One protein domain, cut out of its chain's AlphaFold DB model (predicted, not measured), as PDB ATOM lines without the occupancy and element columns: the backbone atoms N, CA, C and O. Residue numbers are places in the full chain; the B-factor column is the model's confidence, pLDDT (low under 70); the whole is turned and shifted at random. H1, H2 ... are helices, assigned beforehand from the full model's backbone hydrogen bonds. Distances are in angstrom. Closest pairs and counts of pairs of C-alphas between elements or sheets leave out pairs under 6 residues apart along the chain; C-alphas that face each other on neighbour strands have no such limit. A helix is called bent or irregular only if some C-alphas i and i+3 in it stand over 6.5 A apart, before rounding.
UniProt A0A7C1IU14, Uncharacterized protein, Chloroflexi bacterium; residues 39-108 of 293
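This is residues 39 to 108 of the 293 residues of an uncharacterized protein of Chloroflexi bacterium (UniProt A0A7C1IU14). Six helices make an open, loosely joined frame round short H3 in the middle: H2 and the long H6 cross one side, H5 and little H4 stand toward the other, and H1 hangs off the far end of H2 as an arm. The 70 printed residues hold H1 to H6 in chain order and no named strand; the class is all helix. The whole is compact, with a radius of gyration of the C-alphas of 12.5 A and spans of 36 by 25 by 18 A.

H1, residues 39 to 49, begins at C-alpha 39 (176.463, 177.898, 152.442) and is 15.6 A long. H2, residues 52 to 59, is 12.4 A long and irregular: C-alphas 54 and 57 are 7.7 A apart. H3 is residues 61 to 67, H4 70 to 73 and H5 80 to 86. H6, residues 92 to 107, is 22.8 A long and ends at C-alpha 107 (172.802, 199.930, 145.246).

H1 and H2 only just touch, with 3 pairs of C-alphas within 8 A, only at the corner, about perpendicular at 89 degrees; the closest C-alphas, of Val 46 and Leu 52, are 5.7 A apart. H3 and H5 only just touch, also with 3 pairs, about perpendicular at 81 degrees; the C-alphas of Leu 66 and Val 86 are closest at 5.7 A. H3 is close but not clearly touching to H4, C-alphas of Leu 66 and Ala 72 closest at 6.8 A. H2 and H6 are close but not clearly touching, closest at C-alphas of Phe 57 and His 101, 7.4 A, at a shallow tilt of 31 degrees, opposite ways. H4 and H5 are apart. Every O i to N i+4 pair is within hydrogen-bond range in H1, H3 and H5, against 11 of 12 in H6 and 0 of 4 in H2, where 3 of 5 O i to N i+3 pairs are; H4 is too short for an i+4 pair.

The C-alphas of Ala 39 and Ser 92 are the farthest apart, 38.5 A. The printed part has no cut and no long link. No printed residue is under 70 in pLDDT.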
ATOM      1  N   ALA A  39     176.233 176.868 151.426       94.75
ATOM      2  CA  ALA A  39     176.463 177.898 152.442       94.75
ATOM      3  C   ALA A  39     177.166 179.157 151.904       94.75
ATOM      4  O   ALA A  39     176.852 180.277 152.321       94.75
ATOM      5  N   ARG A  40     178.067 179.005 150.920       94.88
ATOM      6  CA  ARG A  40     178.759 180.138 150.283       94.88
ATOM      7  C   ARG A  40     177.798 181.152 149.661       94.88
ATOM      8  O   ARG A  40     178.099 182.344 149.653       94.88
ATOM      9  N   PHE A  41     176.651 180.706 149.144       96.25
ATOM     10  CA  PHE A  41     175.671 181.601 148.534       96.25
ATOM     11  C   PHE A  41     174.912 182.384 149.599       96.25
ATOM     12  O   PHE A  41     174.712 183.581 149.436       96.25
ATOM     13  N   TYR A  42     174.570 181.751 150.723       96.56
ATOM     14  CA  TYR A  42     173.849 182.411 151.814       96.56
ATOM     15  C   TYR A  42     174.730 183.487 152.438       96.56
ATOM     16  O   TYR A  42     174.305 184.627 152.619       96.56
ATOM     17  N   ARG A  43     176.002 183.150 152.672       94.81
ATOM     18  CA  ARG A  43     177.003 184.110 153.126       94.81
ATOM     19  C   ARG A  43     177.205 185.238 152.119       94.81
ATOM     20  O   ARG A  43     177.149 186.400 152.502       94.81
ATOM     21  N   GLY A  44     177.383 184.916 150.840       95.81
ATOM     22  CA  GLY A  44     177.546 185.922 149.794       95.81
ATOM     23  C   GLY A  44     176.337 186.859 149.671       95.81
ATOM     24  O   GLY A  44     176.513 188.049 149.424       95.81
ATOM     25  N   MET A  45     175.113 186.364 149.894       97.31
ATOM     26  CA  MET A  45     173.911 187.203 149.966       97.31
ATOM     27  C   MET A  45     173.981 188.183 151.142       97.31
ATOM     28  O   MET A  45     173.730 189.372 150.960       97.31
ATOM     29  N   VAL A  46     174.360 187.702 152.329       96.62
ATOM     30  CA  VAL A  46     174.528 188.542 153.527       96.62
ATOM     31  C   VAL A  46     175.617 189.594 153.310       96.62
ATOM     32  O   VAL A  46     175.406 190.763 153.623       96.62
ATOM     33  N   GLU A  47     176.755 189.217 152.726       95.69
ATOM     34  CA  GLU A  47     177.864 190.130 152.418       95.69
ATOM     35  C   GLU A  47     177.456 191.208 151.406       95.69
ATOM     36  O   GLU A  47     177.686 192.392 151.650       95.69
ATOM     37  N   LEU A  48     176.785 190.832 150.311       94.81
ATOM     38  CA  LEU A  48     176.253 191.783 149.326       94.81
ATOM     39  C   LEU A  48     175.231 192.747 149.938       94.81
ATOM     40  O   LEU A  48     175.175 193.912 149.551       94.81
ATOM     41  N   ALA A  49     174.437 192.286 150.905       96.00
ATOM     42  CA  ALA A  49     173.492 193.144 151.604       96.00
ATOM     43  C   ALA A  49     174.158 194.158 152.552       96.00
ATOM     44  O   ALA A  49     173.494 195.119 152.951       96.00
ATOM     45  N   GLY A  50     175.436 193.965 152.896       95.06
ATOM     46  CA  GLY A  50     176.160 194.739 153.907       95.06
ATOM     47  C   GLY A  50     176.088 194.143 155.318       95.06
ATOM     48  O   GLY A  50     176.390 194.834 156.283       95.06
ATOM     49  N   GLY A  51     175.685 192.879 155.457       94.38
ATOM     50  CA  GLY A  51     175.489 192.191 156.734       94.38
ATOM     51  C   GLY A  51     174.015 191.932 157.059       94.38
ATOM     52  O   GLY A  51     173.109 192.525 156.473       94.38
ATOM     53  N   LEU A  52     173.769 191.043 158.027       93.50
ATOM     54  CA  LEU A  52     172.424 190.557 158.370       93.50
ATOM     55  C   LEU A  52     171.483 191.689 158.825       93.50
ATOM     56  O   LEU A  52     170.315 191.718 158.444       93.50
ATOM     57  N   ALA A  53     172.018 192.681 159.547       92.19
ATOM     58  CA  ALA A  53     171.285 193.873 159.985       92.19
ATOM     59  C   ALA A  53     170.722 194.714 158.819       92.19
ATOM     60  O   ALA A  53     169.717 195.406 158.974       92.19
ATOM     61  N   HIS A  54     171.329 194.632 157.631       94.25
ATOM     62  CA  HIS A  54     170.924 195.391 156.444       94.25
ATOM     63  C   HIS A  54     169.967 194.620 155.525       94.25
ATOM     64  O   HIS A  54     169.524 195.144 154.499       94.25
ATOM     65  N   MET A  55     169.592 193.393 155.898       94.94
ATOM     66  CA  MET A  55     168.699 192.537 155.116       94.94
ATOM     67  C   MET A  55     167.210 192.776 155.387       94.94
ATOM     68  O   MET A  55     166.375 192.052 154.852       94.94
ATOM     69  N   GLY A  56     166.847 193.816 156.151       93.25
ATOM     70  CA  GLY A  56     165.455 194.158 156.493       93.25
ATOM     71  C   GLY A  56     164.490 194.209 155.298       93.25
ATOM     72  O   GLY A  56     163.303 193.927 155.447       93.25
ATOM     73  N   PHE A  57     165.000 194.478 154.092       94.12
ATOM     74  CA  PHE A  57     164.227 194.446 152.851       94.12
ATOM     75  C   PHE A  57     163.607 193.072 152.540       94.12
ATOM     76  O   PHE A  57     162.567 193.028 151.887       94.12
ATOM     77  N   LEU A  58     164.177 191.959 153.024       94.25
ATOM     78  CA  LEU A  58     163.598 190.620 152.857       94.25
ATOM     79  C   LEU A  58     162.223 190.483 153.520       94.25
ATOM     80  O   LEU A  58     161.447 189.624 153.121       94.25
ATOM     81  N   ARG A  59     161.878 191.351 154.479       94.00
ATOM     82  CA  ARG A  59     160.543 191.370 155.095       94.00
ATOM     83  C   ARG A  59     159.480 192.050 154.221       94.00
ATOM     84  O   ARG A  59     158.296 192.003 154.538       94.00
ATOM     85  N   SER A  60     159.871 192.681 153.110       93.62
ATOM     86  CA  SER A  60     158.931 193.286 152.163       93.62
ATOM     87  C   SER A  60     158.200 192.209 151.365       93.62
ATOM     88  O   SER A  60     158.812 191.484 150.579       93.62
ATOM     89  N   GLN A  61     156.872 192.158 151.487       92.88
ATOM     90  CA  GLN A  61     156.037 191.222 150.727       92.88
ATOM     91  C   GLN A  61     156.263 191.325 149.210       92.88
ATOM     92  O   GLN A  61     156.244 190.315 148.509       92.88
ATOM     93  N   ALA A  62     156.505 192.535 148.702       94.19
ATOM     94  CA  ALA A  62     156.770 192.763 147.287       94.19
ATOM     95  C   ALA A  62     158.086 192.104 146.840       94.19
ATOM     96  O   ALA A  62     158.132 191.466 145.789       94.19
ATOM     97  N   LEU A  63     159.142 192.207 147.653       95.50
ATOM     98  CA  LEU A  63     160.427 191.570 147.361       95.50
ATOM     99  C   LEU A  63     160.395 190.057 147.575       95.50
ATOM    100  O   LEU A  63     161.023 189.333 146.813       95.50
ATOM    101  N   LEU A  64     159.614 189.562 148.535       93.75
ATOM    102  CA  LEU A  64     159.376 188.125 148.677       93.75
ATOM    103  C   LEU A  64     158.701 187.539 147.445       93.75
ATOM    104  O   LEU A  64     159.113 186.485 146.978       93.75
ATOM    105  N   ASN A  65     157.706 188.230 146.885       95.00
ATOM    106  CA  ASN A  65     157.090 187.794 145.634       95.00
ATOM    107  C   ASN A  65     158.132 187.706 144.503       95.00
ATOM    108  O   ASN A  65     158.135 186.726 143.770       95.00
ATOM    109  N   LEU A  66     159.045 188.684 144.407       95.81
ATOM    110  CA  LEU A  66     160.146 188.664 143.437       95.81
ATOM    111  C   LEU A  66     161.114 187.495 143.661       95.81
ATOM    112  O   LEU A  66     161.481 186.814 142.711       95.81
ATOM    113  N   PHE A  67     161.533 187.247 144.899       95.25
ATOM    114  CA  PHE A  67     162.516 186.205 145.214       95.25
ATOM    115  C   PHE A  67     161.935 184.782 145.225       95.25
ATOM    116  O   PHE A  67     162.669 183.800 145.072       95.25
ATOM    117  N   SER A  68     160.620 184.653 145.369       91.75
ATOM    118  CA  SER A  68     159.900 183.384 145.232       91.75
ATOM    119  C   SER A  68     159.431 183.102 143.802       91.75
ATOM    120  O   SER A  68     158.917 182.015 143.548       91.75
ATOM    121  N   ASP A  69     159.604 184.039 142.866       92.00
ATOM    122  CA  ASP A  69     159.239 183.842 141.464       92.00
ATOM    123  C   ASP A  69     160.153 182.815 140.784       92.00
ATOM    124  O   ASP A  69     161.382 182.885 140.864       92.00
ATOM    125  N   ALA A  70     159.548 181.853 140.085       83.44
ATOM    126  CA  ALA A  70     160.286 180.773 139.440       83.44
ATOM    127  C   ALA A  70     161.209 181.289 138.325       83.44
ATOM    128  O   ALA A  70     162.347 180.838 138.222       83.44
ATOM    129  N   ASN A  71     160.764 182.276 137.537       85.50
ATOM    130  CA  ASN A  71     161.587 182.840 136.463       85.50
ATOM    131  C   ASN A  71     162.767 183.643 137.029       85.50
ATOM    132  O   ASN A  71     163.859 183.664 136.451       85.50
ATOM    133  N   ALA A  72     162.588 184.257 138.202       82.25
ATOM    134  CA  ALA A  72     163.662 184.996 138.847       82.25
ATOM    135  C   ALA A  72     164.764 184.019 139.253       82.25
ATOM    136  O   ALA A  72     165.937 184.306 139.031       82.25
ATOM    137  N   ARG A  73     164.370 182.831 139.734       88.50
ATOM    138  CA  ARG A  73     165.244 181.707 140.102       88.50
ATOM    139  C   ARG A  73     165.899 180.995 138.912       88.50
ATOM    140  O   ARG A  73     166.890 180.301 139.110       88.50
ATOM    141  N   THR A  74     165.438 181.215 137.680       90.25
ATOM    142  CA  THR A  74     166.142 180.772 136.457       90.25
ATOM    143  C   THR A  74     167.055 181.851 135.868       90.25
ATOM    144  O   THR A  74     167.665 181.653 134.819       90.25
ATOM    145  N   GLY A  75     167.155 183.017 136.513       90.69
ATOM    146  CA  GLY A  75     168.015 184.110 136.072       90.69
ATOM    147  C   GLY A  75     167.448 184.879 134.881       90.69
ATOM    148  O   GLY A  75     168.228 185.398 134.070       90.69
ATOM    149  N   ALA A  76     166.118 184.947 134.764       94.19
ATOM    150  CA  ALA A  76     165.450 185.782 133.776       94.19
ATOM    151  C   ALA A  76     165.819 187.265 133.957       94.19
ATOM    152  O   ALA A  76     166.115 187.736 135.062       94.19
ATOM    153  N   ALA A  77     165.822 187.993 132.844       96.44
ATOM    154  CA  ALA A  77     165.909 189.444 132.843       96.44
ATOM    155  C   ALA A  77     164.495 190.027 132.750       96.44
ATOM    156  O   ALA A  77     163.651 189.486 132.046       96.44
ATOM    157  N   TYR A  78     164.265 191.138 133.438       97.12
ATOM    158  CA  TYR A  78     162.964 191.784 133.538       97.12
ATOM    159  C   TYR A  78     163.048 193.234 133.097       97.12
ATOM    160  O   TYR A  78     163.974 193.955 133.460       97.12
ATOM    161  N   THR A  79     162.044 193.708 132.385       96.75
ATOM    162  CA  THR A  79     161.718 195.130 132.308       96.75
ATOM    163  C   THR A  79     161.169 195.621 133.651       96.75
ATOM    164  O   THR A  79     160.740 194.843 134.507       96.75
ATOM    165  N   LEU A  80     161.122 196.942 133.848       95.44
ATOM    166  CA  LEU A  80     160.538 197.519 135.064       95.44
ATOM    167  C   LEU A  80     159.049 197.151 135.230       95.44
ATOM    168  O   LEU A  80     158.582 196.925 136.344       95.44
ATOM    169  N   GLY A  81     158.306 197.072 134.121       94.50
ATOM    170  CA  GLY A  81     156.897 196.681 134.133       94.50
ATOM    171  C   GLY A  81     156.696 195.239 134.599       94.50
ATOM    172  O   GLY A  81     155.828 194.985 135.434       94.50
ATOM    173  N   GLU A  82     157.527 194.312 134.117       95.94
ATOM    174  CA  GLU A  82     157.478 192.908 134.535       95.94
ATOM    175  C   GLU A  82     157.873 192.743 136.006       95.94
ATOM    176  O   GLU A  82     157.199 192.005 136.721       95.94
ATOM    177  N   LEU A  83     158.876 193.488 136.496       96.25
ATOM    178  CA  LEU A  83     159.208 193.508 137.926       96.25
ATOM    179  C   LEU A  83     157.999 193.902 138.781       96.25
ATOM    180  O   LEU A  83     157.696 193.218 139.753       96.25
ATOM    181  N   PHE A  84     157.265 194.959 138.416       95.62
ATOM    182  CA  PHE A  84     156.051 195.334 139.151       95.62
ATOM    183  C   PHE A  84     154.976 194.247 139.107       95.62
ATOM    184  O   PHE A  84     154.303 194.022 140.116       95.62
ATOM    185  N   GLY A  85     154.837 193.564 137.967       94.56
ATOM    186  CA  GLY A  85     153.939 192.422 137.816       94.56
ATOM    187  C   GLY A  85     154.285 191.287 138.780       94.56
ATOM    188  O   GLY A  85     153.435 190.872 139.567       94.56
ATOM    189  N   VAL A  86     155.546 190.848 138.786       95.12
ATOM    190  CA  VAL A  86     156.037 189.770 139.659       95.12
ATOM    191  C   VAL A  86     155.943 190.157 141.135       95.12
ATOM    192  O   VAL A  86     155.467 189.380 141.958       95.12
ATOM    193  N   MET A  87     156.314 191.391 141.478       94.75
ATOM    194  CA  MET A  87     156.201 191.912 142.842       94.75
ATOM    195  C   MET A  87     154.738 192.070 143.304       94.75
ATOM    196  O   MET A  87     154.497 192.309 144.489       94.75
ATOM    197  N   LYS A  88     153.760 191.920 142.394       94.25
ATOM    198  CA  LYS A  88     152.319 192.150 142.606       94.25
ATOM    199  C   LYS A  88     152.017 193.571 143.089       94.25
ATOM    200  O   LYS A  88     151.144 193.799 143.926       94.25
ATOM    201  N   VAL A  89     152.754 194.545 142.560       89.88
ATOM    202  CA  VAL A  89     152.619 195.957 142.921       89.88
ATOM    203  C   VAL A  89     151.565 196.607 142.029       89.88
ATOM    204  O   VAL A  89     151.749 196.756 140.822       89.88
ATOM    205  N   GLY A  90     150.445 197.002 142.636       83.38
ATOM    206  CA  GLY A  90     149.313 197.608 141.934       83.38
ATOM    207  C   GLY A  90     149.470 199.108 141.629       83.38
ATOM    208  O   GLY A  90     150.286 199.517 140.799       83.38
ATOM    209  N   LYS A  91     148.603 199.921 142.260       78.31
ATOM    210  CA  LYS A  91     148.390 201.370 142.028       78.31
ATOM    211  C   LYS A  91     149.673 202.217 142.140       78.31
ATOM    212  O   LYS A  91     150.660 201.794 142.735       78.31
ATOM    213  N   SER A  92     149.626 203.454 141.631       76.19
ATOM    214  CA  SER A  92     150.785 204.360 141.518       76.19
ATOM    215  C   SER A  92     151.579 204.556 142.819       76.19
ATOM    216  O   SER A  92     152.798 204.446 142.785       76.19
ATOM    217  N   ALA A  93     150.924 204.765 143.965       70.50
ATOM    218  CA  ALA A  93     151.618 204.972 145.243       70.50
ATOM    219  C   ALA A  93     152.445 203.748 145.688       70.50
ATOM    220  O   ALA A  93     153.560 203.896 146.184       70.50
ATOM    221  N   ALA A  94     151.943 202.532 145.445       82.12
ATOM    222  CA  ALA A  94     152.678 201.302 145.736       82.12
ATOM    223  C   ALA A  94     153.888 201.126 144.801       82.12
ATOM    224  O   ALA A  94     154.896 200.544 145.199       82.12
ATOM    225  N   ARG A  95     153.819 201.669 143.575       89.00
ATOM    226  CA  ARG A  95     154.949 201.657 142.635       89.00
ATOM    227  C   ARG A  95     156.097 202.531 143.105       89.00
ATOM    228  O   ARG A  95     157.232 202.097 142.975       89.00
ATOM    229  N   SER A  96     155.833 203.697 143.692       88.94
ATOM    230  CA  SER A  96     156.906 204.536 144.240       88.94
ATOM    231  C   SER A  96     157.692 203.805 145.333       88.94
ATOM    232  O   SER A  96     158.912 203.729 145.256       88.94
ATOM    233  N   ALA A  97     157.007 203.166 146.288       89.19
ATOM    234  CA  ALA A  97     157.674 202.363 147.318       89.19
ATOM    235  C   ALA A  97     158.435 201.157 146.729       89.19
ATOM    236  O   ALA A  97     159.547 200.847 147.154       89.19
ATOM    237  N   ALA A  98     157.870 200.494 145.715       92.25
ATOM    238  CA  ALA A  98     158.558 199.418 145.009       92.25
ATOM    239  C   ALA A  98     159.825 199.908 144.295       92.25
ATOM    240  O   ALA A  98     160.842 199.225 144.336       92.25
ATOM    241  N   VAL A  99     159.796 201.093 143.683       94.31
ATOM    242  CA  VAL A  99     160.973 201.707 143.054       94.31
ATOM    243  C   VAL A  99     162.079 201.954 144.080       94.31
ATOM    244  O   VAL A  99     163.221 201.591 143.810       94.31
ATOM    245  N   GLU A 100     161.756 202.459 145.272       93.50
ATOM    246  CA  GLU A 100     162.742 202.624 146.352       93.50
ATOM    247  C   GLU A 100     163.376 201.291 146.770       93.50
ATOM    248  O   GLU A 100     164.594 201.193 146.939       93.50
ATOM    249  N   HIS A 101     162.583 200.218 146.855       94.12
ATOM    250  CA  HIS A 101     163.125 198.877 147.082       94.12
ATOM    251  C   HIS A 101     164.077 198.438 145.963       94.12
ATOM    252  O   HIS A 101     165.168 197.942 146.247       94.12
ATOM    253  N   LEU A 102     163.703 198.638 144.696       96.19
ATOM    254  CA  LEU A 102     164.539 198.278 143.547       96.19
ATOM    255  C   LEU A 102     165.839 199.095 143.502       96.19
ATOM    256  O   LEU A 102     166.889 198.541 143.161       96.19
ATOM    257  N   TYR A 103     165.806 200.374 143.890       96.31
ATOM    258  CA  TYR A 103     167.015 201.180 144.068       96.31
ATOM    259  C   TYR A 103     167.896 200.623 145.181       96.31
ATOM    260  O   TYR A 103     169.082 200.403 144.949       96.31
ATOM    261  N   GLY A 104     167.319 200.299 146.341       95.62
ATOM    262  CA  GLY A 104     168.054 199.699 147.453       95.62
ATOM    263  C   GLY A 104     168.713 198.359 147.102       95.62
ATOM    264  O   GLY A 104     169.832 198.098 147.548       95.62
ATOM    265  N   LEU A 105     168.060 197.526 146.283       97.12
ATOM    266  CA  LEU A 105     168.651 196.292 145.750       97.12
ATOM    267  C   LEU A 105     169.741 196.569 144.709       97.12
ATOM    268  O   LEU A 105     170.738 195.847 144.659       97.12
ATOM    269  N   SER A 106     169.561 197.590 143.872       96.56
ATOM    270  CA  SER A 106     170.541 197.959 142.845       96.56
ATOM    271  C   SER A 106     171.823 198.521 143.454       96.56
ATOM    272  O   SER A 106     172.916 198.166 143.014       96.56
ATOM    273  N   ASP A 107     171.692 199.351 144.486       95.25
ATOM    274  CA  ASP A 107     172.802 199.930 145.246       95.25
ATOM    275  C   ASP A 107     173.679 198.837 145.882       95.25
ATOM    276  O   ASP A 107     174.901 198.829 145.741       95.25
ATOM    277  N   LYS A 108     173.036 197.802 146.434       95.19
ATOM    278  CA  LYS A 108     173.686 196.604 146.998       95.19
ATOM    279  C   LYS A 108     174.177 195.599 145.949       95.19
ATOM    280  O   LYS A 108     174.640 194.517 146.298       95.19
TER     281      LYS A 108